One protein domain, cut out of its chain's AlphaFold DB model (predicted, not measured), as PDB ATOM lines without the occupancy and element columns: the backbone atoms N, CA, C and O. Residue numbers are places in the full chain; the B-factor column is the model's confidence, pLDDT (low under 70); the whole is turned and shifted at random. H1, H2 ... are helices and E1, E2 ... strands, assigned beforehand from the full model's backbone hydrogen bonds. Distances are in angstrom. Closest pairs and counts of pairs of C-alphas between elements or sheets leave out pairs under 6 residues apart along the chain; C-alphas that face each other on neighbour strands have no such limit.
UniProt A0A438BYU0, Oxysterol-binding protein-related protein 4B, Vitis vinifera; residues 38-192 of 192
ATOM      1  N   ILE A  38      33.955 -48.642 249.028       66.19
ATOM      2  CA  ILE A  38      34.682 -49.127 247.840       66.19
ATOM      3  C   ILE A  38      33.719 -49.528 246.713       66.19
ATOM      4  O   ILE A  38      33.877 -49.100 245.572       66.19
ATOM      5  N   ARG A  39      32.673 -50.307 247.024       67.50
ATOM      6  CA  ARG A  39      31.697 -50.775 246.024       67.50
ATOM      7  C   ARG A  39      30.954 -49.609 245.370       67.50
ATOM      8  O   ARG A  39      30.670 -49.655 244.174       67.50
ATOM      9  N   ARG A  40      30.654 -48.563 246.143       67.62
ATOM     10  CA  ARG A  40      29.978 -47.355 245.656       67.62
ATOM     11  C   ARG A  40      30.918 -46.461 244.840       67.62
ATOM     12  O   ARG A  40      30.519 -46.027 243.764       67.62
ATOM     13  N   ILE A  41      32.166 -46.273 245.273       68.69
ATOM     14  CA  ILE A  41      33.207 -45.570 244.500       68.69
ATOM     15  C   ILE A  41      33.385 -46.242 243.138       68.69
ATOM     16  O   ILE A  41      33.254 -45.593 242.105       68.69
ATOM     17  N   VAL A  42      33.567 -47.563 243.117       70.75
ATOM     18  CA  VAL A  42      33.683 -48.324 241.867       70.75
ATOM     19  C   VAL A  42      32.440 -48.130 240.990       70.75
ATOM     20  O   VAL A  42      32.573 -47.970 239.783       70.75
ATOM     21  N   SER A  43      31.231 -48.092 241.563       69.81
ATOM     22  CA  SER A  43      30.004 -47.857 240.786       69.81
ATOM     23  C   SER A  43      29.922 -46.464 240.154       69.81
ATOM     24  O   SER A  43      29.426 -46.342 239.039       69.81
ATOM     25  N   ILE A  44      30.451 -45.448 240.835       68.88
ATOM     26  CA  ILE A  44      30.491 -44.067 240.356       68.88
ATOM     27  C   ILE A  44      31.466 -43.943 239.181       68.88
ATOM     28  O   ILE A  44      31.119 -43.403 238.131       68.88
ATOM     29  N   PHE A  45      32.664 -44.509 239.325       69.00
ATOM     30  CA  PHE A  45      33.717 -44.389 238.319       69.00
ATOM     31  C   PHE A  45      33.538 -45.310 237.106       69.00
ATOM     32  O   PHE A  45      34.160 -45.063 236.076       69.00
ATOM     33  N   LYS A  46      32.654 -46.319 237.167       70.31
ATOM     34  CA  LYS A  46      32.363 -47.231 236.039       70.31
ATOM     35  C   LYS A  46      31.992 -46.515 234.737       70.31
ATOM     36  O   LYS A  46      32.304 -47.027 233.667       70.31
ATOM     37  N   ASN A  47      31.337 -45.358 234.829       70.00
ATOM     38  CA  ASN A  47      30.869 -44.598 233.666       70.00
ATOM     39  C   ASN A  47      31.734 -43.367 233.353       70.00
ATOM     40  O   ASN A  47      31.434 -42.632 232.411       70.00
ATOM     41  N   VAL A  48      32.799 -43.124 234.122       72.56
ATOM     42  CA  VAL A  48      33.686 -41.974 233.922       72.56
ATOM     43  C   VAL A  48      34.810 -42.375 232.974       72.56
ATOM     44  O   VAL A  48      35.497 -43.373 233.183       72.56
ATOM     45  N   ARG A  49      35.021 -41.594 231.913       76.81
ATOM     46  CA  ARG A  49      36.113 -41.849 230.967       76.81
ATOM     47  C   ARG A  49      37.441 -41.340 231.540       76.81
ATOM     48  O   ARG A  49      37.456 -40.253 232.120       76.81
ATOM     49  N   PRO A  50      38.564 -42.044 231.348       76.12
ATOM     50  CA  PRO A  50      39.885 -41.460 231.569       76.12
ATOM     51  C   PRO A  50      40.045 -40.140 230.791       76.12
ATOM     52  O   PRO A  50      39.564 -40.015 229.668       76.12
ATOM     53  N   GLY A  51      40.693 -39.151 231.399       69.94
ATOM     54  CA  GLY A  51      40.788 -37.763 230.948       69.94
ATOM     55  C   GLY A  51      39.637 -36.847 231.390       69.94
ATOM     56  O   GLY A  51      39.709 -35.648 231.126       69.94
ATOM     57  N   SER A  52      38.588 -37.364 232.046       73.00
ATOM     58  CA  SER A  52      37.415 -36.552 232.415       73.00
ATOM     59  C   SER A  52      37.702 -35.611 233.588       73.00
ATOM     60  O   SER A  52      38.297 -36.018 234.587       73.00
ATOM     61  N   ASP A  53      37.221 -34.371 233.472       69.81
ATOM     62  CA  ASP A  53      37.219 -33.370 234.543       69.81
ATOM     63  C   ASP A  53      36.151 -33.721 235.592       69.81
ATOM     64  O   ASP A  53      34.959 -33.843 235.285       69.81
ATOM     65  N   LEU A  54      36.586 -33.904 236.838       68.56
ATOM     66  CA  LEU A  54      35.731 -34.291 237.955       68.56
ATOM     67  C   LEU A  54      35.143 -33.101 238.720       68.56
ATOM     68  O   LEU A  54      34.327 -33.321 239.614       68.56
ATOM     69  N   THR A  55      35.470 -31.857 238.363       64.31
ATOM     70  CA  THR A  55      34.973 -30.651 239.053       64.31
ATOM     71  C   THR A  55      33.442 -30.612 239.069       64.31
ATOM     72  O   THR A  55      32.816 -30.353 240.096       64.31
ATOM     73  N   ARG A  56      32.803 -30.974 237.946       59.50
ATOM     74  CA  ARG A  56      31.335 -31.119 237.874       59.50
ATOM     75  C   ARG A  56      30.825 -32.415 238.483       59.50
ATOM     76  O   ARG A  56      29.669 -32.483 238.883       59.50
ATOM     77  N   PHE A  57      31.662 -33.442 238.532       59.19
ATOM     78  CA  PHE A  57      31.295 -34.740 239.078       59.19
ATOM     79  C   PHE A  57      31.098 -34.653 240.600       59.19
ATOM     80  O   PHE A  57      30.117 -35.179 241.127       59.19
ATOM     81  N   GLN A  58      31.962 -33.887 241.273       56.53
ATOM     82  CA  GLN A  58      31.820 -33.506 242.679       56.53
ATOM     83  C   GLN A  58      30.585 -32.638 242.933       56.53
ATOM     84  O   GLN A  58      29.900 -32.842 243.928       56.53
ATOM     85  N   ALA A  59      30.246 -31.737 242.007       51.25
ATOM     86  CA  ALA A  59      29.103 -30.838 242.154       51.25
ATOM     87  C   ALA A  59      27.727 -31.476 241.859       51.25
ATOM     88  O   ALA A  59      26.738 -31.062 242.457       51.25
ATOM     89  N   LEU A  60      27.628 -32.438 240.926       47.53
ATOM     90  CA  LEU A  60      26.333 -32.936 240.422       47.53
ATOM     91  C   LEU A  60      26.025 -34.413 240.713       47.53
ATOM     92  O   LEU A  60      24.861 -34.796 240.612       47.53
ATOM     93  N   GLN A  61      27.024 -35.264 240.983       55.44
ATOM     94  CA  GLN A  61      26.830 -36.725 240.918       55.44
ATOM     95  C   GLN A  61      27.371 -37.515 242.111       55.44
ATOM     96  O   GLN A  61      27.142 -38.723 242.175       55.44
ATOM     97  N   LEU A  62      28.054 -36.878 243.063       65.38
ATOM     98  CA  LEU A  62      28.506 -37.552 244.277       65.38
ATOM     99  C   LEU A  62      27.337 -37.687 245.273       65.38
ATOM    100  O   LEU A  62      26.752 -36.681 245.675       65.38
ATOM    101  N   PRO A  63      26.958 -38.917 245.679       68.44
ATOM    102  CA  PRO A  63      25.956 -39.108 246.720       68.44
ATOM    103  C   PRO A  63      26.330 -38.347 248.003       68.44
ATOM    104  O   PRO A  63      27.506 -38.353 248.365       68.44
ATOM    105  N   PRO A  64      25.359 -37.801 248.761       67.19
ATOM    106  CA  PRO A  64      25.628 -37.048 249.994       67.19
ATOM    107  C   PRO A  64      26.467 -37.804 251.031       67.19
ATOM    108  O   PRO A  64      27.147 -37.187 251.840       67.19
ATOM    109  N   LEU A  65      26.463 -39.142 250.977       68.69
ATOM    110  CA  LEU A  65      27.293 -40.000 251.825       68.69
ATOM    111  C   LEU A  65      28.802 -39.864 251.578       68.69
ATOM    112  O   LEU A  65      29.593 -40.424 252.325       68.69
ATOM    113  N   PHE A  66      29.221 -39.188 250.517       71.62
ATOM    114  CA  PHE A  66      30.627 -38.901 250.254       71.62
ATOM    115  C   PHE A  66      30.989 -37.454 250.582       71.62
ATOM    116  O   PHE A  66      32.144 -37.075 250.423       71.62
ATOM    117  N   ASN A  67      30.034 -36.650 251.057       74.00
ATOM    118  CA  ASN A  67      30.308 -35.271 251.418       74.00
ATOM    119  C   ASN A  67      30.842 -35.198 252.846       74.00
ATOM    120  O   ASN A  67      30.202 -35.638 253.802       74.00
ATOM    121  N   MET A  68      32.024 -34.609 252.986       80.56
ATOM    122  CA  MET A  68      32.530 -34.162 254.274       80.56
ATOM    123  C   MET A  68      31.708 -32.943 254.702       80.56
ATOM    124  O   MET A  68      31.489 -32.058 253.873       80.56
ATOM    125  N   PRO A  69      31.299 -32.828 255.977       84.12
ATOM    126  CA  PRO A  69      30.586 -31.656 256.481       84.12
ATOM    127  C   PRO A  69      31.531 -30.454 256.684       84.12
ATOM    128  O   PRO A  69      31.602 -29.887 257.770       84.12
ATOM    129  N   LYS A  70      32.306 -30.101 255.652       86.38
ATOM    130  CA  LYS A  70      33.245 -28.975 255.607       86.38
ATOM    131  C   LYS A  70      33.250 -28.366 254.210       86.38
ATOM    132  O   LYS A  70      33.152 -29.095 253.222       86.38
ATOM    133  N   SER A  71      33.400 -27.050 254.134       88.38
ATOM    134  CA  SER A  71      33.722 -26.361 252.880       88.38
ATOM    135  C   SER A  71      35.179 -26.616 252.481       88.38
ATOM    136  O   SER A  71      36.034 -26.819 253.349       88.38
ATOM    137  N   GLN A  72      35.495 -26.564 251.184       86.06
ATOM    138  CA  GLN A  72      36.889 -26.563 250.725       86.06
ATOM    139  C   GLN A  72      37.701 -25.438 251.369       86.06
ATOM    140  O   GLN A  72      38.841 -25.690 251.753       86.06
ATOM    141  N   LEU A  73      37.124 -24.242 251.564       90.31
ATOM    142  CA  LEU A  73      37.829 -23.133 252.223       90.31
ATOM    143  C   LEU A  73      38.260 -23.512 253.642       90.31
ATOM    144  O   LEU A  73      39.384 -23.233 254.060       90.31
ATOM    145  N   GLN A  74      37.397 -24.225 254.366       91.00
ATOM    146  CA  GLN A  74      37.734 -24.732 255.688       91.00
ATOM    147  C   GLN A  74      38.859 -25.771 255.618       91.00
ATOM    148  O   GLN A  74      39.817 -25.678 256.382       91.00
ATOM    149  N   CYS A  75      38.790 -26.734 254.693       87.94
ATOM    150  CA  CYS A  75      39.849 -27.734 254.522       87.94
ATOM    151  C   CYS A  75      41.211 -27.095 254.224       87.94
ATOM    152  O   CYS A  75      42.223 -27.524 254.773       87.94
ATOM    153  N   TYR A  76      41.237 -26.059 253.388       88.06
ATOM    154  CA  TYR A  76      42.449 -25.313 253.077       88.06
ATOM    155  C   TYR A  76      42.979 -24.549 254.292       88.06
ATOM    156  O   TYR A  76      44.160 -24.671 254.613       88.06
ATOM    157  N   GLY A  77      42.113 -23.849 255.027       89.75
ATOM    158  CA  GLY A  77      42.505 -23.134 256.241       89.75
ATOM    159  C   GLY A  77      43.043 -24.055 257.342       89.75
ATOM    160  O   GLY A  77      44.036 -23.725 257.992       89.75
ATOM    161  N   GLU A  78      42.452 -25.240 257.528       89.19
ATOM    162  CA  GLU A  78      42.875 -26.208 258.552       89.19
ATOM    163  C   GLU A  78      44.337 -26.648 258.391       89.19
ATOM    164  O   GLU A  78      44.997 -26.954 259.385       89.19
ATOM    165  N   THR A  79      44.888 -26.625 257.177       86.31
ATOM    166  CA  THR A  79      46.315 -26.917 256.966       86.31
ATOM    167  C   THR A  79      47.244 -25.869 257.593       86.31
ATOM    168  O   THR A  79      48.387 -26.188 257.912       86.31
ATOM    169  N   VAL A  80      46.749 -24.649 257.822       89.12
ATOM    170  CA  VAL A  80      47.502 -23.533 258.404       89.12
ATOM    171  C   VAL A  80      47.307 -23.478 259.922       89.12
ATOM    172  O   VAL A  80      48.284 -23.465 260.666       89.12
ATOM    173  N   TYR A  81      46.059 -23.491 260.411       87.25
ATOM    174  CA  TYR A  81      45.779 -23.295 261.843       87.25
ATOM    175  C   TYR A  81      45.588 -24.598 262.644       87.25
ATOM    176  O   TYR A  81      45.876 -24.625 263.844       87.25
ATOM    177  N   CYS A  82      45.167 -25.711 262.035       83.88
ATOM    178  CA  CYS A  82      44.993 -27.007 262.715       83.88
ATOM    179  C   CYS A  82      46.274 -27.859 262.667       83.88
ATOM    180  O   CYS A  82      46.276 -29.036 262.290       83.88
ATOM    181  N   VAL A  83      47.384 -27.258 263.094       77.62
ATOM    182  CA  VAL A  83      48.673 -27.931 263.291       77.62
ATOM    183  C   VAL A  83      48.898 -28.246 264.771       77.62
ATOM    184  O   VAL A  83      48.614 -27.422 265.644       77.62
ATOM    185  N   GLY A  84      49.370 -29.467 265.045       73.50
ATOM    186  CA  GLY A  84      49.647 -29.961 266.402       73.50
ATOM    187  C   GLY A  84      51.006 -29.528 266.955       73.50
ATOM    188  O   GLY A  84      51.263 -29.707 268.139       73.50
ATOM    189  N   ASN A  85      51.861 -28.950 266.109       80.38
ATOM    190  CA  ASN A  85      53.154 -28.401 266.487       80.38
ATOM    191  C   ASN A  85      53.318 -27.005 265.874       80.38
ATOM    192  O   ASN A  85      52.857 -26.767 264.755       80.38
ATOM    193  N   ASP A  86      53.976 -26.100 266.592       82.75
ATOM    194  CA  ASP A  86      54.251 -24.747 266.112       82.75
ATOM    195  C   ASP A  86      55.445 -24.758 265.145       82.75
ATOM    196  O   ASP A  86      56.610 -24.627 265.523       82.75
ATOM    197  N   MET A  87      55.142 -25.013 263.872       85.56
ATOM    198  CA  MET A  87      56.132 -25.034 262.794       85.56
ATOM    199  C   MET A  87      56.305 -23.667 262.129       85.56
ATOM    200  O   MET A  87      57.369 -23.404 261.578       85.56
ATOM    201  N   LEU A  88      55.284 -22.804 262.191       88.56
ATOM    202  CA  LEU A  88      55.294 -21.500 261.530       88.56
ATOM    203  C   LEU A  88      56.262 -20.532 262.212       88.56
ATOM    204  O   LEU A  88      57.069 -19.915 261.521       88.56
ATOM    205  N   SER A  89      56.277 -20.458 263.546       87.75
ATOM    206  CA  SER A  89      57.198 -19.559 264.262       87.75
ATOM    207  C   SER A  89      58.675 -19.867 263.984       87.75
ATOM    208  O   SER A  89      59.519 -18.972 263.942       87.75
ATOM    209  N   ARG A  90      59.010 -21.136 263.713       87.38
ATOM    210  CA  ARG A  90      60.373 -21.562 263.352       87.38
ATOM    211  C   ARG A  90      60.836 -20.987 262.014       87.38
ATOM    212  O   ARG A  90      62.035 -20.788 261.828       87.38
ATOM    213  N   CYS A  91      59.905 -20.697 261.106       90.56
ATOM    214  CA  CYS A  91      60.211 -20.098 259.811       90.56
ATOM    215  C   CYS A  91      60.766 -18.673 259.950       90.56
ATOM    216  O   CYS A  91      61.600 -18.281 259.135       90.56
ATOM    217  N   SER A  92      60.349 -17.914 260.971       91.44
ATOM    218  CA  SER A  92      60.822 -16.544 261.206       91.44
ATOM    219  C   SER A  92      61.928 -16.453 262.263       91.44
ATOM    220  O   SER A  92      62.816 -15.611 262.137       91.44
ATOM    221  N   LYS A  93      61.925 -17.337 263.270       90.31
ATOM    222  CA  LYS A  93      62.825 -17.257 264.435       90.31
ATOM    223  C   LYS A  93      64.202 -17.906 264.272       90.31
ATOM    224  O   LYS A  93      65.069 -17.644 265.099       90.31
ATOM    225  N   ALA A  94      64.421 -18.764 263.273       88.56
ATOM    226  CA  ALA A  94      65.727 -19.410 263.106       88.56
ATOM    227  C   ALA A  94      66.824 -18.403 262.702       88.56
ATOM    228  O   ALA A  94      66.596 -17.508 261.880       88.56
ATOM    229  N   GLU A  95      68.023 -18.567 263.267       89.75
ATOM    230  CA  GLU A  95      69.141 -17.627 263.112       89.75
ATOM    231  C   GLU A  95      69.680 -17.625 261.676       89.75
ATOM    232  O   GLU A  95      69.816 -16.570 261.041       89.75
ATOM    233  N   SER A  96      69.920 -18.813 261.116       94.81
ATOM    234  CA  SER A  96      70.458 -18.951 259.766       94.81
ATOM    235  C   SER A  96      69.364 -18.941 258.695       94.81
ATOM    236  O   SER A  96      68.252 -19.443 258.874       94.81
ATOM    237  N   SER A  97      69.686 -18.391 257.521       94.25
ATOM    238  CA  SER A  97      68.784 -18.421 256.362       94.25
ATOM    239  C   SER A  97      68.481 -19.846 255.893       94.25
ATOM    240  O   SER A  97      67.362 -20.117 255.459       94.25
ATOM    241  N   LEU A  98      69.449 -20.758 256.016       94.94
ATOM    242  CA  LEU A  98      69.291 -22.161 255.643       94.94
ATOM    243  C   LEU A  98      68.293 -22.883 256.557       94.94
ATOM    244  O   LEU A  98      67.434 -23.606 256.061       94.94
ATOM    245  N   GLU A  99      68.354 -22.663 257.870       93.56
ATOM    246  CA  GLU A  99      67.404 -23.263 258.816       93.56
ATOM    247  C   GLU A  99      65.997 -22.683 258.673       93.56
ATOM    248  O   GLU A  99      65.018 -23.431 258.770       93.56
ATOM    249  N   ARG A 100      65.874 -21.375 258.390       93.44
ATOM    250  CA  ARG A 100      64.579 -20.768 258.045       93.44
ATOM    251  C   ARG A 100      63.993 -21.425 256.801       93.44
ATOM    252  O   ARG A 100      62.843 -21.857 256.823       93.44
ATOM    253  N   PHE A 101      64.796 -21.583 255.749       93.88
ATOM    254  CA  PHE A 101      64.366 -22.256 254.525       93.88
ATOM    255  C   PHE A 101      63.972 -23.719 254.772       93.88
ATOM    256  O   PHE A 101      62.897 -24.145 254.357       93.88
ATOM    257  N   ALA A 102      64.783 -24.476 255.515       93.50
ATOM    258  CA  ALA A 102      64.470 -25.855 255.880       93.50
ATOM    259  C   ALA A 102      63.168 -25.959 256.696       93.50
ATOM    260  O   ALA A 102      62.384 -26.881 256.482       93.50
ATOM    261  N   SER A 103      62.901 -24.994 257.581       91.75
ATOM    262  CA  SER A 103      61.655 -24.924 258.355       91.75
ATOM    263  C   SER A 103      60.441 -24.654 257.463       91.75
ATOM    264  O   SER A 103      59.421 -25.321 257.624       91.75
ATOM    265  N   VAL A 104      60.567 -23.765 256.472       91.62
ATOM    266  CA  VAL A 104      59.519 -23.516 255.465       91.62
ATOM    267  C   VAL A 104      59.231 -24.777 254.650       91.62
ATOM    268  O   VAL A 104      58.067 -25.125 254.460       91.62
ATOM    269  N   VAL A 105      60.267 -25.498 254.212       91.94
ATOM    270  CA  VAL A 105      60.108 -26.767 253.480       91.94
ATOM    271  C   VAL A 105      59.431 -27.819 254.357       91.94
ATOM    272  O   VAL A 105      58.463 -28.445 253.927       91.94
ATOM    273  N   ALA A 106      59.884 -27.987 255.600       89.88
ATOM    274  CA  ALA A 106      59.287 -28.929 256.542       89.88
ATOM    275  C   ALA A 106      57.811 -28.601 256.810       89.88
ATOM    276  O   ALA A 106      56.966 -29.497 256.785       89.88
ATOM    277  N   TRP A 107      57.484 -27.323 257.016       88.62
ATOM    278  CA  TRP A 107      56.107 -26.866 257.169       88.62
ATOM    279  C   TRP A 107      55.285 -27.145 255.902       88.62
ATOM    280  O   TRP A 107      54.222 -27.752 256.002       88.62
ATOM    281  N   SER A 108      55.799 -26.821 254.713       88.06
ATOM    282  CA  SER A 108      55.105 -27.065 253.440       88.06
ATOM    283  C   SER A 108      54.835 -28.546 253.171       88.06
ATOM    284  O   SER A 108      53.835 -28.870 252.539       88.06
ATOM    285  N   ILE A 109      55.705 -29.452 253.615       86.06
ATOM    286  CA  ILE A 109      55.456 -30.897 253.520       86.06
ATOM    287  C   ILE A 109      54.423 -31.318 254.573       86.06
ATOM    288  O   ILE A 109      53.558 -32.144 254.306       86.06
ATOM    289  N   SER A 110      54.442 -30.720 255.765       83.31
ATOM    290  CA  SER A 110      53.467 -31.044 256.814       83.31
ATOM    291  C   SER A 110      52.019 -30.685 256.444       83.31
ATOM    292  O   SER A 110      51.081 -31.301 256.961       83.31
ATOM    293  N   THR A 111      51.814 -29.722 255.535       80.50
ATOM    294  CA  THR A 111      50.480 -29.324 255.065       80.50
ATOM    295  C   THR A 111      49.894 -30.282 254.030       80.50
ATOM    296  O   THR A 111      48.683 -30.246 253.801       80.50
ATOM    297  N   THR A 112      50.689 -31.194 253.452       71.81
ATOM    298  CA  THR A 112      50.184 -32.233 252.544       71.81
ATOM    299  C   THR A 112      49.495 -33.339 253.341       71.81
ATOM    300  O   THR A 112      50.018 -34.439 253.513       71.81
ATOM    301  N   ARG A 113      48.305 -33.048 253.873       63.28
ATOM    302  CA  ARG A 113      47.468 -34.058 254.523       63.28
ATOM    303  C   ARG A 113      46.720 -34.863 253.457       63.28
ATOM    304  O   ARG A 113      46.002 -34.264 252.652       63.28
ATOM    305  N   PRO A 114      46.830 -36.202 253.443       57.81
ATOM    306  CA  PRO A 114      46.003 -37.012 252.565       57.81
ATOM    307  C   PRO A 114      44.541 -36.873 253.003       57.81
ATOM    308  O   PRO A 114      44.192 -37.162 254.147       57.81
ATOM    309  N   LEU A 115      43.678 -36.425 252.093       56.75
ATOM    310  CA  LEU A 115      42.239 -36.540 252.302       56.75
ATOM    311  C   LEU A 115      41.870 -38.027 252.349       56.75
ATOM    312  O   LEU A 115      42.425 -38.843 251.606       56.75
ATOM    313  N   ILE A 116      40.923 -38.383 253.220       58.22
ATOM    314  CA  ILE A 116      40.383 -39.743 253.269       58.22
ATOM    315  C   ILE A 116      39.774 -40.043 251.897       58.22
ATOM    316  O   ILE A 116      38.840 -39.368 251.457       58.22
ATOM    317  N   PHE A 117      40.328 -41.048 251.214       55.88
ATOM    318  CA  PHE A 117      39.908 -41.419 249.870       55.88
ATOM    319  C   PHE A 117      38.401 -41.689 249.834       55.88
ATOM    320  O   PHE A 117      37.879 -42.497 250.603       55.88
ATOM    321  N   GLY A 118      37.712 -41.015 248.916       59.41
ATOM    322  CA  GLY A 118      36.273 -41.148 248.737       59.41
ATOM    323  C   GLY A 118      35.430 -40.094 249.441       59.41
ATOM    324  O   GLY A 118      34.249 -40.044 249.147       59.41
ATOM    325  N   VAL A 119      35.981 -39.237 250.304       67.25
ATOM    326  CA  VAL A 119      35.214 -38.139 250.911       67.25
ATOM    327  C   VAL A 119      35.646 -36.805 250.304       67.25
ATOM    328  O   VAL A 119      36.838 -36.524 250.204       67.25
ATOM    329  N   ALA A 120      34.682 -35.985 249.893       75.38
ATOM    330  CA  ALA A 120      34.904 -34.692 249.263       75.38
ATOM    331  C   ALA A 120      34.254 -33.565 250.091       75.38
ATOM    332  O   ALA A 120      33.111 -33.716 250.522       75.38
ATOM    333  N   PRO A 121      34.944 -32.444 250.348       81.62
ATOM    334  CA  PRO A 121      34.323 -31.260 250.943       81.62
ATOM    335  C   PRO A 121      33.320 -30.596 249.987       81.62
ATOM    336  O   PRO A 121      33.349 -30.816 248.770       81.62
ATOM    337  N   PHE A 122      32.455 -29.747 250.541       82.88
ATOM    338  CA  PHE A 122      31.547 -28.915 249.758       82.88
ATOM    339  C   PHE A 122      32.324 -27.906 248.911       82.88
ATOM    340  O   PHE A 122      33.245 -27.248 249.401       82.88
ATOM    341  N   ASN A 123      31.921 -27.776 247.646       81.38
ATOM    342  CA  ASN A 123      32.452 -26.749 246.760       81.38
ATOM    343  C   ASN A 123      31.998 -25.371 247.255       81.38
ATOM    344  O   ASN A 123      30.799 -25.196 247.495       81.38
ATOM    345  N   PRO A 124      32.914 -24.404 247.375       83.75
ATOM    346  CA  PRO A 124      32.583 -23.103 247.904       83.75
ATOM    347  C   PRO A 124      31.799 -22.291 246.877       83.75
ATOM    348  O   PRO A 124      32.054 -22.364 245.668       83.75
ATOM    349  N   ILE A 125      30.837 -21.509 247.358       85.44
ATOM    350  CA  ILE A 125      30.091 -20.576 246.506       85.44
ATOM    351  C   ILE A 125      30.919 -19.317 246.242       85.44
ATOM    352  O   ILE A 125      31.818 -18.976 247.003       85.44
ATOM    353  N   LEU A 126      30.627 -18.600 245.157       85.50
ATOM    354  CA  LEU A 126      31.318 -17.342 244.879       85.50
ATOM    355  C   LEU A 126      31.095 -16.329 246.015       85.50
ATOM    356  O   LEU A 126      29.953 -16.098 246.408       85.50
ATOM    357  N   GLY A 127      32.176 -15.717 246.503       87.44
ATOM    358  CA  GLY A 127      32.150 -14.790 247.635       87.44
ATOM    359  C   GLY A 127      32.014 -15.476 248.995       87.44
ATOM    360  O   GLY A 127      31.896 -14.792 250.009       87.44
ATOM    361  N   GLU A 128      32.020 -16.814 249.049       91.81
ATOM    362  CA  GLU A 128      32.148 -17.524 250.316       91.81
ATOM    363  C   GLU A 128      33.457 -17.133 250.995       91.81
ATOM    364  O   GLU A 128      34.503 -17.059 250.347       91.81
ATOM    365  N   THR A 129      33.392 -16.912 252.304       94.75
ATOM    366  CA  THR A 129      34.551 -16.581 253.126       94.75
ATOM    367  C   THR A 129      34.666 -17.543 254.300       94.75
ATOM    368  O   THR A 129      33.667 -17.989 254.864       94.75
ATOM    369  N   HIS A 130      35.903 -17.858 254.680       95.06
ATOM    370  CA  HIS A 130      36.227 -18.599 255.897       95.06
ATOM    371  C   HIS A 130      37.270 -17.813 256.680       95.06
ATOM    372  O   HIS A 130      38.357 -17.555 256.170       95.06
ATOM    373  N   HIS A 131      36.940 -17.427 257.909       96.00
ATOM    374  CA  HIS A 131      37.820 -16.635 258.762       96.00
ATOM    375  C   HIS A 131      38.072 -17.354 260.086       96.00
ATOM    376  O   HIS A 131      37.132 -17.806 260.742       96.00
ATOM    377  N   VAL A 132      39.341 -17.445 260.485       95.12
ATOM    378  CA  VAL A 132      39.764 -18.098 261.725       95.12
ATOM    379  C   VAL A 132      40.891 -17.316 262.378       95.12
ATOM    380  O   VAL A 132      41.887 -16.996 261.737       95.12
ATOM    381  N   SER A 133      40.771 -17.110 263.687       93.69
ATOM    382  CA  SER A 133      41.851 -16.603 264.531       93.69
ATOM    383  C   SER A 133      42.271 -17.686 265.525       93.69
ATOM    384  O   SER A 133      41.435 -18.248 266.236       93.69
ATOM    385  N   LYS A 134      43.569 -17.990 265.590       90.12
ATOM    386  CA  LYS A 134      44.174 -18.921 266.551       90.12
ATOM    387  C   LYS A 134      45.333 -18.221 267.257       90.12
ATOM    388  O   LYS A 134      46.451 -18.189 266.753       90.12
ATOM    389  N   GLY A 135      45.076 -17.690 268.450       90.00
ATOM    390  CA  GLY A 135      46.065 -16.863 269.142       90.00
ATOM    391  C   GLY A 135      46.332 -15.582 268.351       90.00
ATOM    392  O   GLY A 135      45.405 -14.810 268.132       90.00
ATOM    393  N   THR A 136      47.580 -15.371 267.929       91.50
ATOM    394  CA  THR A 136      48.009 -14.219 267.114       91.50
ATOM    395  C   THR A 136      47.892 -14.445 265.608       91.50
ATOM    396  O   THR A 136      47.946 -13.481 264.850       91.50
ATOM    397  N   LEU A 137      47.687 -15.694 265.182       92.62
ATOM    398  CA  LEU A 137      47.511 -16.060 263.784       92.62
ATOM    399  C   LEU A 137      46.072 -15.790 263.341       92.62
ATOM    400  O   LEU A 137      45.132 -16.379 263.881       92.62
ATOM    401  N   ASN A 138      45.910 -14.968 262.312       95.56
ATOM    402  CA  ASN A 138      44.648 -14.721 261.625       95.56
ATOM    403  C   ASN A 138      44.715 -15.321 260.224       95.56
ATOM    404  O   ASN A 138      45.723 -15.185 259.539       95.56
ATOM    405  N   VAL A 139      43.651 -15.997 259.806       95.56
ATOM    406  CA  VAL A 139      43.547 -16.663 258.507       95.56
ATOM    407  C   VAL A 139      42.220 -16.270 257.877       95.56
ATOM    408  O   VAL A 139      41.162 -16.473 258.473       95.56
ATOM    409  N   LEU A 140      42.277 -15.747 256.659       96.25
ATOM    410  CA  LEU A 140      41.136 -15.422 255.824       96.25
ATOM    411  C   LEU A 140      41.246 -16.196 254.513       96.25
ATOM    412  O   LEU A 140      42.277 -16.167 253.844       96.25
ATOM    413  N   LEU A 141      40.167 -16.869 254.136       94.56
ATOM    414  CA  LEU A 141      40.007 -17.435 252.811       94.56
ATOM    415  C   LEU A 141      38.765 -16.868 252.149       94.56
ATOM    416  O   LEU A 141      37.740 -16.693 252.807       94.56
ATOM    417  N   GLU A 142      38.847 -16.654 250.845       93.06
ATOM    418  CA  GLU A 142      37.730 -16.204 250.025       93.06
ATOM    419  C   GLU A 142      37.693 -16.972 248.708       93.06
ATOM    420  O   GLU A 142      38.716 -17.205 248.053       93.06
ATOM    421  N   GLN A 143      36.489 -17.349 248.297       87.94
ATOM    422  CA  GLN A 143      36.236 -17.878 246.974       87.94
ATOM    423  C   GLN A 143      36.057 -16.732 245.973       87.94
ATOM    424  O   GLN A 143      35.036 -16.044 245.975       87.94
ATOM    425  N   VAL A 144      37.020 -16.573 245.067       84.25
ATOM    426  CA  VAL A 144      37.073 -15.486 244.081       84.25
ATOM    427  C   VAL A 144      36.880 -15.997 242.649       84.25
ATOM    428  O   VAL A 144      37.190 -17.146 242.316       84.25
ATOM    429  N   VAL A 145      36.385 -15.130 241.758       72.75
ATOM    430  CA  VAL A 145      36.433 -15.389 240.309       72.75
ATOM    431  C   VAL A 145      37.818 -15.026 239.796       72.75
ATOM    432  O   VAL A 145      38.257 -13.885 239.935       72.75
ATOM    433  N   ASN A 146      38.484 -15.949 239.104       62.66
ATOM    434  CA  ASN A 146      39.658 -15.580 238.322       62.66
ATOM    435  C   ASN A 146      39.226 -14.948 236.994       62.66
ATOM    436  O   ASN A 146      39.001 -15.626 235.990       62.66
ATOM    437  N   VAL A 147      39.085 -13.623 237.015       58.03
ATOM    438  CA  VAL A 147      38.669 -12.822 235.859       58.03
ATOM    439  C   VAL A 147      39.681 -12.948 234.712       58.03
ATOM    440  O   VAL A 147      39.280 -13.077 233.559       58.03
ATOM    441  N   LEU A 148      40.984 -13.018 235.009       54.97
ATOM    442  CA  LEU A 148      42.037 -13.156 233.997       54.97
ATOM    443  C   LEU A 148      41.991 -14.518 233.277       54.97
ATOM    444  O   LEU A 148      42.061 -14.563 232.051       54.97
ATOM    445  N   LEU A 149      41.798 -15.623 234.007       52.62
ATOM    446  CA  LEU A 149      41.565 -16.950 233.417       52.62
ATOM    447  C   LEU A 149      40.275 -16.977 232.592       52.62
ATOM    448  O   LEU A 149      40.230 -17.625 231.550       52.62
ATOM    449  N   CYS A 150      39.250 -16.240 233.020       52.38
ATOM    450  CA  CYS A 150      38.006 -16.112 232.274       52.38
ATOM    451  C   CYS A 150      38.194 -15.393 230.924       52.38
ATOM    452  O   CYS A 150      37.523 -15.737 229.952       52.38
ATOM    453  N   PHE A 151      39.124 -14.433 230.851       49.50
ATOM    454  CA  PHE A 151      39.486 -13.740 229.611       49.50
ATOM    455  C   PHE A 151      40.405 -14.570 228.701       49.50
ATOM    456  O   PHE A 151      40.240 -14.530 227.483       49.50
ATOM    457  N   ILE A 152      41.349 -15.335 229.264       51.78
ATOM    458  CA  ILE A 152      42.277 -16.182 228.486       51.78
ATOM    459  C   ILE A 152      41.549 -17.387 227.874       51.78
ATOM    460  O   ILE A 152      41.821 -17.768 226.737       51.78
ATOM    461  N   PHE A 153      40.592 -17.970 228.597       52.91
ATOM    462  CA  PHE A 153      39.794 -19.099 228.129       52.91
ATOM    463  C   PHE A 153      38.384 -18.654 227.748       52.91
ATOM    464  O   PHE A 153      37.419 -19.183 228.293       52.91
ATOM    465  N   ALA A 154      38.250 -17.689 226.833       42.62
ATOM    466  CA  ALA A 154      36.967 -17.207 226.311       42.62
ATOM    467  C   ALA A 154      36.120 -18.352 225.697       42.62
ATOM    468  O   ALA A 154      36.141 -18.595 224.492       42.62
ATOM    469  N   GLY A 155      35.405 -19.089 226.553       47.31
ATOM    470  CA  GLY A 155      34.682 -20.327 226.245       47.31
ATOM    471  C   GLY A 155      34.712 -21.401 227.349       47.31
ATOM    472  O   GLY A 155      33.966 -22.374 227.256       47.31
ATOM    473  N   SER A 156      35.533 -21.254 228.397       46.88
ATOM    474  CA  SER A 156      35.644 -22.202 229.514       46.88
ATOM    475  C   SER A 156      35.013 -21.660 230.799       46.88
ATOM    476  O   SER A 156      35.049 -20.465 231.079       46.88
ATOM    477  N   HIS A 157      34.419 -22.571 231.569       51.47
ATOM    478  CA  HIS A 157      33.765 -22.337 232.858       51.47
ATOM    479  C   HIS A 157      34.601 -21.465 233.800       51.47
ATOM    480  O   HIS A 157      35.799 -21.699 233.895       51.47
ATOM    481  N   HIS A 158      33.962 -20.546 234.542       57.31
ATOM    482  CA  HIS A 158      34.566 -19.816 235.666       57.31
ATOM    483  C   HIS A 158      35.098 -20.819 236.691       57.31
ATOM    484  O   HIS A 158      34.303 -21.399 237.438       57.31
ATOM    485  N   PRO A 159      36.405 -21.096 236.713       59.22
ATOM    486  CA  PRO A 159      36.875 -22.226 237.469       59.22
ATOM    487  C   PRO A 159      37.230 -21.713 238.878       59.22
ATOM    488  O   PRO A 159      37.779 -20.613 239.010       59.22
ATOM    489  N   PRO A 160      36.813 -22.422 239.940       69.44
ATOM    490  CA  PRO A 160      36.832 -21.874 241.288       69.44
ATOM    491  C   PRO A 160      38.272 -21.616 241.738       69.44
ATOM    492  O   PRO A 160      39.093 -22.530 241.743       69.44
ATOM    493  N   VAL A 161      38.574 -20.373 242.124       83.06
ATOM    494  CA  VAL A 161      39.837 -20.017 242.777       83.06
ATOM    495  C   VAL A 161      39.561 -19.628 244.218       83.06
ATOM    496  O   VAL A 161      38.730 -18.764 244.478       83.06
ATOM    497  N   SER A 162      40.271 -20.258 245.146       87.75
ATOM    498  CA  SER A 162      40.231 -19.898 246.561       87.75
ATOM    499  C   SER A 162      41.512 -19.146 246.909       87.75
ATOM    500  O   SER A 162      42.607 -19.684 246.732       87.75
ATOM    501  N   ALA A 163      41.391 -17.904 247.363       91.56
ATOM    502  CA  ALA A 163      42.505 -17.113 247.867       91.56
ATOM    503  C   ALA A 163      42.620 -17.306 249.382       91.56
ATOM    504  O   ALA A 163      41.604 -17.345 250.069       91.56
ATOM    505  N   LEU A 164      43.845 -17.431 249.888       92.88
ATOM    506  CA  LEU A 164      44.165 -17.489 251.309       92.88
ATOM    507  C   LEU A 164      45.120 -16.347 251.642       92.88
ATOM    508  O   LEU A 164      46.146 -16.181 250.980       92.88
ATOM    509  N   HIS A 165      44.811 -15.619 252.709       95.19
ATOM    510  CA  HIS A 165      45.701 -14.667 253.361       95.19
ATOM    511  C   HIS A 165      45.779 -15.008 254.846       95.19
ATOM    512  O   HIS A 165      44.752 -15.166 255.502       95.19
ATOM    513  N   ALA A 166      46.987 -15.157 255.376       94.94
ATOM    514  CA  ALA A 166      47.203 -15.371 256.796       94.94
ATOM    515  C   ALA A 166      48.305 -14.459 257.327       94.94
ATOM    516  O   ALA A 166      49.320 -14.246 256.663       94.94
ATOM    517  N   THR A 167      48.107 -13.948 258.536       95.38
ATOM    518  CA  THR A 167      49.026 -13.024 259.199       95.38
ATOM    519  C   THR A 167      49.215 -13.401 260.661       95.38
ATOM    520  O   THR A 167      48.265 -13.737 261.366       95.38
ATOM    521  N   ASP A 168      50.456 -13.325 261.127       94.38
ATOM    522  CA  ASP A 168      50.811 -13.340 262.541       94.38
ATOM    523  C   ASP A 168      51.813 -12.208 262.796       94.38
ATOM    524  O   ASP A 168      53.007 -12.326 262.517       94.38
ATOM    525  N   GLU A 169      51.310 -11.081 263.303       91.12
ATOM    526  CA  GLU A 169      52.118  -9.881 263.554       91.12
ATOM    527  C   GLU A 169      53.179 -10.109 264.635       91.12
ATOM    528  O   GLU A 169      54.280  -9.564 264.557       91.12
ATOM    529  N   LYS A 170      52.870 -10.935 265.641       91.31
ATOM    530  CA  LYS A 170      53.785 -11.215 266.752       91.31
ATOM    531  C   LYS A 170      54.977 -12.038 266.281       91.31
ATOM    532  O   LYS A 170      56.098 -11.826 266.739       91.31
ATOM    533  N   GLU A 171      54.721 -12.983 265.388       89.62
ATOM    534  CA  GLU A 171      55.728 -13.878 264.826       89.62
ATOM    535  C   GLU A 171      56.371 -13.322 263.545       89.62
ATOM    536  O   GLU A 171      57.314 -13.925 263.029       89.62
ATOM    537  N   ASN A 172      55.907 -12.161 263.066       91.56
ATOM    538  CA  ASN A 172      56.316 -11.515 261.817       91.56
ATOM    539  C   ASN A 172      56.170 -12.450 260.601       91.56
ATOM    540  O   ASN A 172      57.115 -12.671 259.841       91.56
ATOM    541  N   ILE A 173      54.983 -13.045 260.458       92.62
ATOM    542  CA  ILE A 173      54.646 -13.985 259.385       92.62
ATOM    543  C   ILE A 173      53.479 -13.428 258.577       92.62
ATOM    544  O   ILE A 173      52.433 -13.091 259.123       92.62
ATOM    545  N   GLU A 174      53.645 -13.406 257.260       94.81
ATOM    546  CA  GLU A 174      52.571 -13.167 256.303       94.81
ATOM    547  C   GLU A 174      52.609 -14.257 255.235       94.81
ATOM    548  O   GLU A 174      53.672 -14.648 254.745       94.81
ATOM    549  N   MET A 175      51.436 -14.774 254.889       91.81
ATOM    550  CA  MET A 175      51.270 -15.852 253.932       91.81
ATOM    551  C   MET A 175      50.131 -15.521 252.988       91.81
ATOM    552  O   MET A 175      49.019 -15.224 253.417       91.81
ATOM    553  N   ILE A 176      50.400 -15.628 251.694       91.81
ATOM    554  CA  ILE A 176      49.404 -15.453 250.645       91.81
ATOM    555  C   ILE A 176      49.531 -16.648 249.708       91.81
ATOM    556  O   ILE A 176      50.625 -16.936 249.219       91.81
ATOM    557  N   TRP A 177      48.431 -17.346 249.441       85.38
ATOM    558  CA  TRP A 177      48.392 -18.346 248.375       85.38
ATOM    559  C   TRP A 177      47.057 -18.330 247.645       85.38
ATOM    560  O   TRP A 177      46.045 -17.882 248.179       85.38
ATOM    561  N   CYS A 178      47.027 -18.933 246.454       86.69
ATOM    562  CA  CYS A 178      45.789 -19.250 245.743       86.69
ATOM    563  C   CYS A 178      45.727 -20.742 245.405       86.69
ATOM    564  O   CYS A 178      46.737 -21.343 245.039       86.69
ATOM    565  N   GLN A 179      44.535 -21.329 245.484       83.62
ATOM    566  CA  GLN A 179      44.273 -22.711 245.095       83.62
ATOM    567  C   GLN A 179      43.327 -22.779 243.909       83.62
ATOM    568  O   GLN A 179      42.320 -22.076 243.843       83.62
ATOM    569  N   TYR A 180      43.683 -23.664 242.985       79.81
ATOM    570  CA  TYR A 180      42.975 -23.902 241.741       79.81
ATOM    571  C   TYR A 180      42.972 -25.408 241.432       79.81
ATOM    572  O   TYR A 180      43.800 -25.875 240.647       79.81
ATOM    573  N   PRO A 181      42.122 -26.200 242.109       74.38
ATOM    574  CA  PRO A 181      42.089 -27.643 241.905       74.38
ATOM    575  C   PRO A 181      41.462 -27.978 240.546       74.38
ATOM    576  O   PRO A 181      40.372 -27.498 240.228       74.38
ATOM    577  N   VAL A 182      42.114 -28.841 239.760       73.50
ATOM    578  CA  VAL A 182      41.568 -29.342 238.483       73.50
ATOM    579  C   VAL A 182      41.629 -30.870 238.483       73.50
ATOM    580  O   VAL A 182      42.482 -31.462 237.813       73.50
ATOM    581  N   PRO A 183      40.726 -31.536 239.231       72.12
ATOM    582  CA  PRO A 183      40.730 -32.984 239.356       72.12
ATOM    583  C   PRO A 183      40.442 -33.668 238.016       72.12
ATOM    584  O   PRO A 183      39.357 -33.539 237.448       72.12
ATOM    585  N   LYS A 184      41.395 -34.463 237.526       70.38
ATOM    586  CA  LYS A 184      41.278 -35.278 236.310       70.38
ATOM    587  C   LYS A 184      41.332 -36.758 236.633       70.38
ATOM    588  O   LYS A 184      42.308 -37.234 237.207       70.38
ATOM    589  N   PHE A 185      40.317 -37.497 236.201       74.56
ATOM    590  CA  PHE A 185      40.272 -38.952 236.315       74.56
ATOM    591  C   PHE A 185      41.057 -39.631 235.189       74.56
ATOM    592  O   PHE A 185      40.908 -39.260 234.038       74.56
ATOM    593  N   TYR A 186      41.814 -40.681 235.480       73.44
ATOM    594  CA  TYR A 186      42.642 -41.475 234.566       73.44
ATOM    595  C   TYR A 186      42.309 -42.979 234.644       73.44
ATOM    596  O   TYR A 186      43.141 -43.831 234.346       73.44
ATOM    597  N   GLY A 187      41.084 -43.333 235.047       69.75
ATOM    598  CA  GLY A 187      40.594 -44.719 235.058       69.75
ATOM    599  C   GLY A 187      40.818 -45.439 236.384       69.75
ATOM    600  O   GLY A 187      39.883 -45.949 236.988       69.75
ATOM    601  N   THR A 188      42.050 -45.455 236.876       66.88
ATOM    602  CA  THR A 188      42.379 -46.060 238.181       66.88
ATOM    603  C   THR A 188      42.519 -45.013 239.287       66.88
ATOM    604  O   THR A 188      42.901 -45.338 240.411       66.88
ATOM    605  N   PHE A 189      42.367 -43.731 238.927       62.03
ATOM    606  CA  PHE A 189      43.363 -42.758 239.349       62.03
ATOM    607  C   PHE A 189      42.926 -41.303 239.117       62.03
ATOM    608  O   PHE A 189      42.355 -41.051 238.073       62.03
ATOM    609  N   THR A 190      43.159 -40.346 240.022       63.56
ATOM    610  CA  THR A 190      42.689 -38.946 239.921       63.56
ATOM    611  C   THR A 190      43.788 -37.946 240.281       63.56
ATOM    612  O   THR A 190      44.214 -37.897 241.420       63.56
ATOM    613  N   ILE A 191      44.213 -37.081 239.367       61.44
ATOM    614  CA  ILE A 191      45.177 -36.011 239.691       61.44
ATOM    615  C   ILE A 191      44.401 -34.730 239.989       61.44
ATOM    616  O   ILE A 191      43.665 -34.299 239.110       61.44
ATOM    617  N   THR A 192      44.552 -34.159 241.185       58.47
ATOM    618  CA  THR A 192      43.988 -32.856 241.610       58.47
ATOM    619  C   THR A 192      44.922 -31.690 241.359       58.47
ATOM    620  O   THR A 192      46.141 -31.891 241.553       58.47
TER     621      THR A 192
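AT A GLANCE: This is residues 38 to 192 of the 192 residues of the protein "Oxysterol-binding protein-related protein 4B" of Vitis vinifera (UniProt A0A438BYU0). One twisted sheet of four strands, E3, E4, E5 and E6, forms a wall with H3 over one face and the other face bare; the helical hairpin of H4 and H5 stands beside the E6 edge, where H4 only grazes the sheet, and the small pair E1 and E2 is by the end of H3 at Gln 72, with H2 near E2 and H1 farther out. Residues 151 to 156, which include the end of H6, stick out free. The printed part has 155 residues with six named helices and six named strands, in the order H1 H2 E1 H3 H4 H5 E2 E3 E4 H6 E5 E6. The large sheet, in the order E3 E4 E5 E6, is antiparallel and the small one parallel; the class is mixed, helices and strands. The whole is only just loose, close to compact, with a radius of gyration of the C-alphas of 18.0 A and spans of 55 by 38 by 28 A.

IN THESE COORDINATES: Find C-alpha 38 at (34.682, -49.127, 247.840), where H1 begins; it runs to residue 45. H2 is residues 55 to 60, E1 67 to 71, and H3 72 to 81, 14.6 A long. H4 is residues 88 to 93; H5, residues 97 to 110, starts at (68.784, -18.421, 256.362) and is 19.9 A long. Then come E2, 120 to 122, E3, 129 to 134, E4, 137 to 145 and 26.0 A long, and H6, 147 to 152. E5, residues 160 to 168, is 26.8 A long; E6, residues 173 to 179, ends at (44.273, -22.711, 245.095).

HOW THE PARTS SIT: Start at the large sheet, where N 132 and O 139 are 2.9 A apart in the hairpin E3 and E4, N 140 and O 165 2.8 A between E4 and E5, and N 166 and O 175 2.8 A in the hairpin E5 and E6. H3 is on this sheet at a height of 7.9 A, over E4 and along the strands, at 24 degrees to E4 on the local plane; it is only just not over E5, on which 2 of its 10 C-alphas fall. The closest C-alphas of H3 and E4 are those of Leu 73 and Leu 141, 6.1 A apart. H4 only grazes the sheet, with its residues 88 to 92. H4 and H5 touch, closest at C-alphas 91 and 100, 4.8 A, with a shallow tilt of 2 degrees, opposite ways. E1, H3 H4 H5 and E2 make a strand-helix-strand unit, two parallel neighbour strands with helices between; N 68 and O 120 are 2.8 A apart. H1 touches no helix, and H1 and H2 are apart; H6 is not on the large sheet. In H1, H2, H5 and H6 every O i to N i+4 pair is within hydrogen-bond range, against 4 of 6 in H3 and 1 of 2 in H4.

THE WHOLE: Look from C-alpha 47 to C-alpha 95 for the two farthest apart, 55.3 A. The printed part has no cut, and no link is long. Residues 180 to 192, ending at the chain's last residue, hold no named element. The mean pLDDT of the printed part is 78.2; among the residues under 70 are 53 to 65, 113 to 119 and 146 to 160.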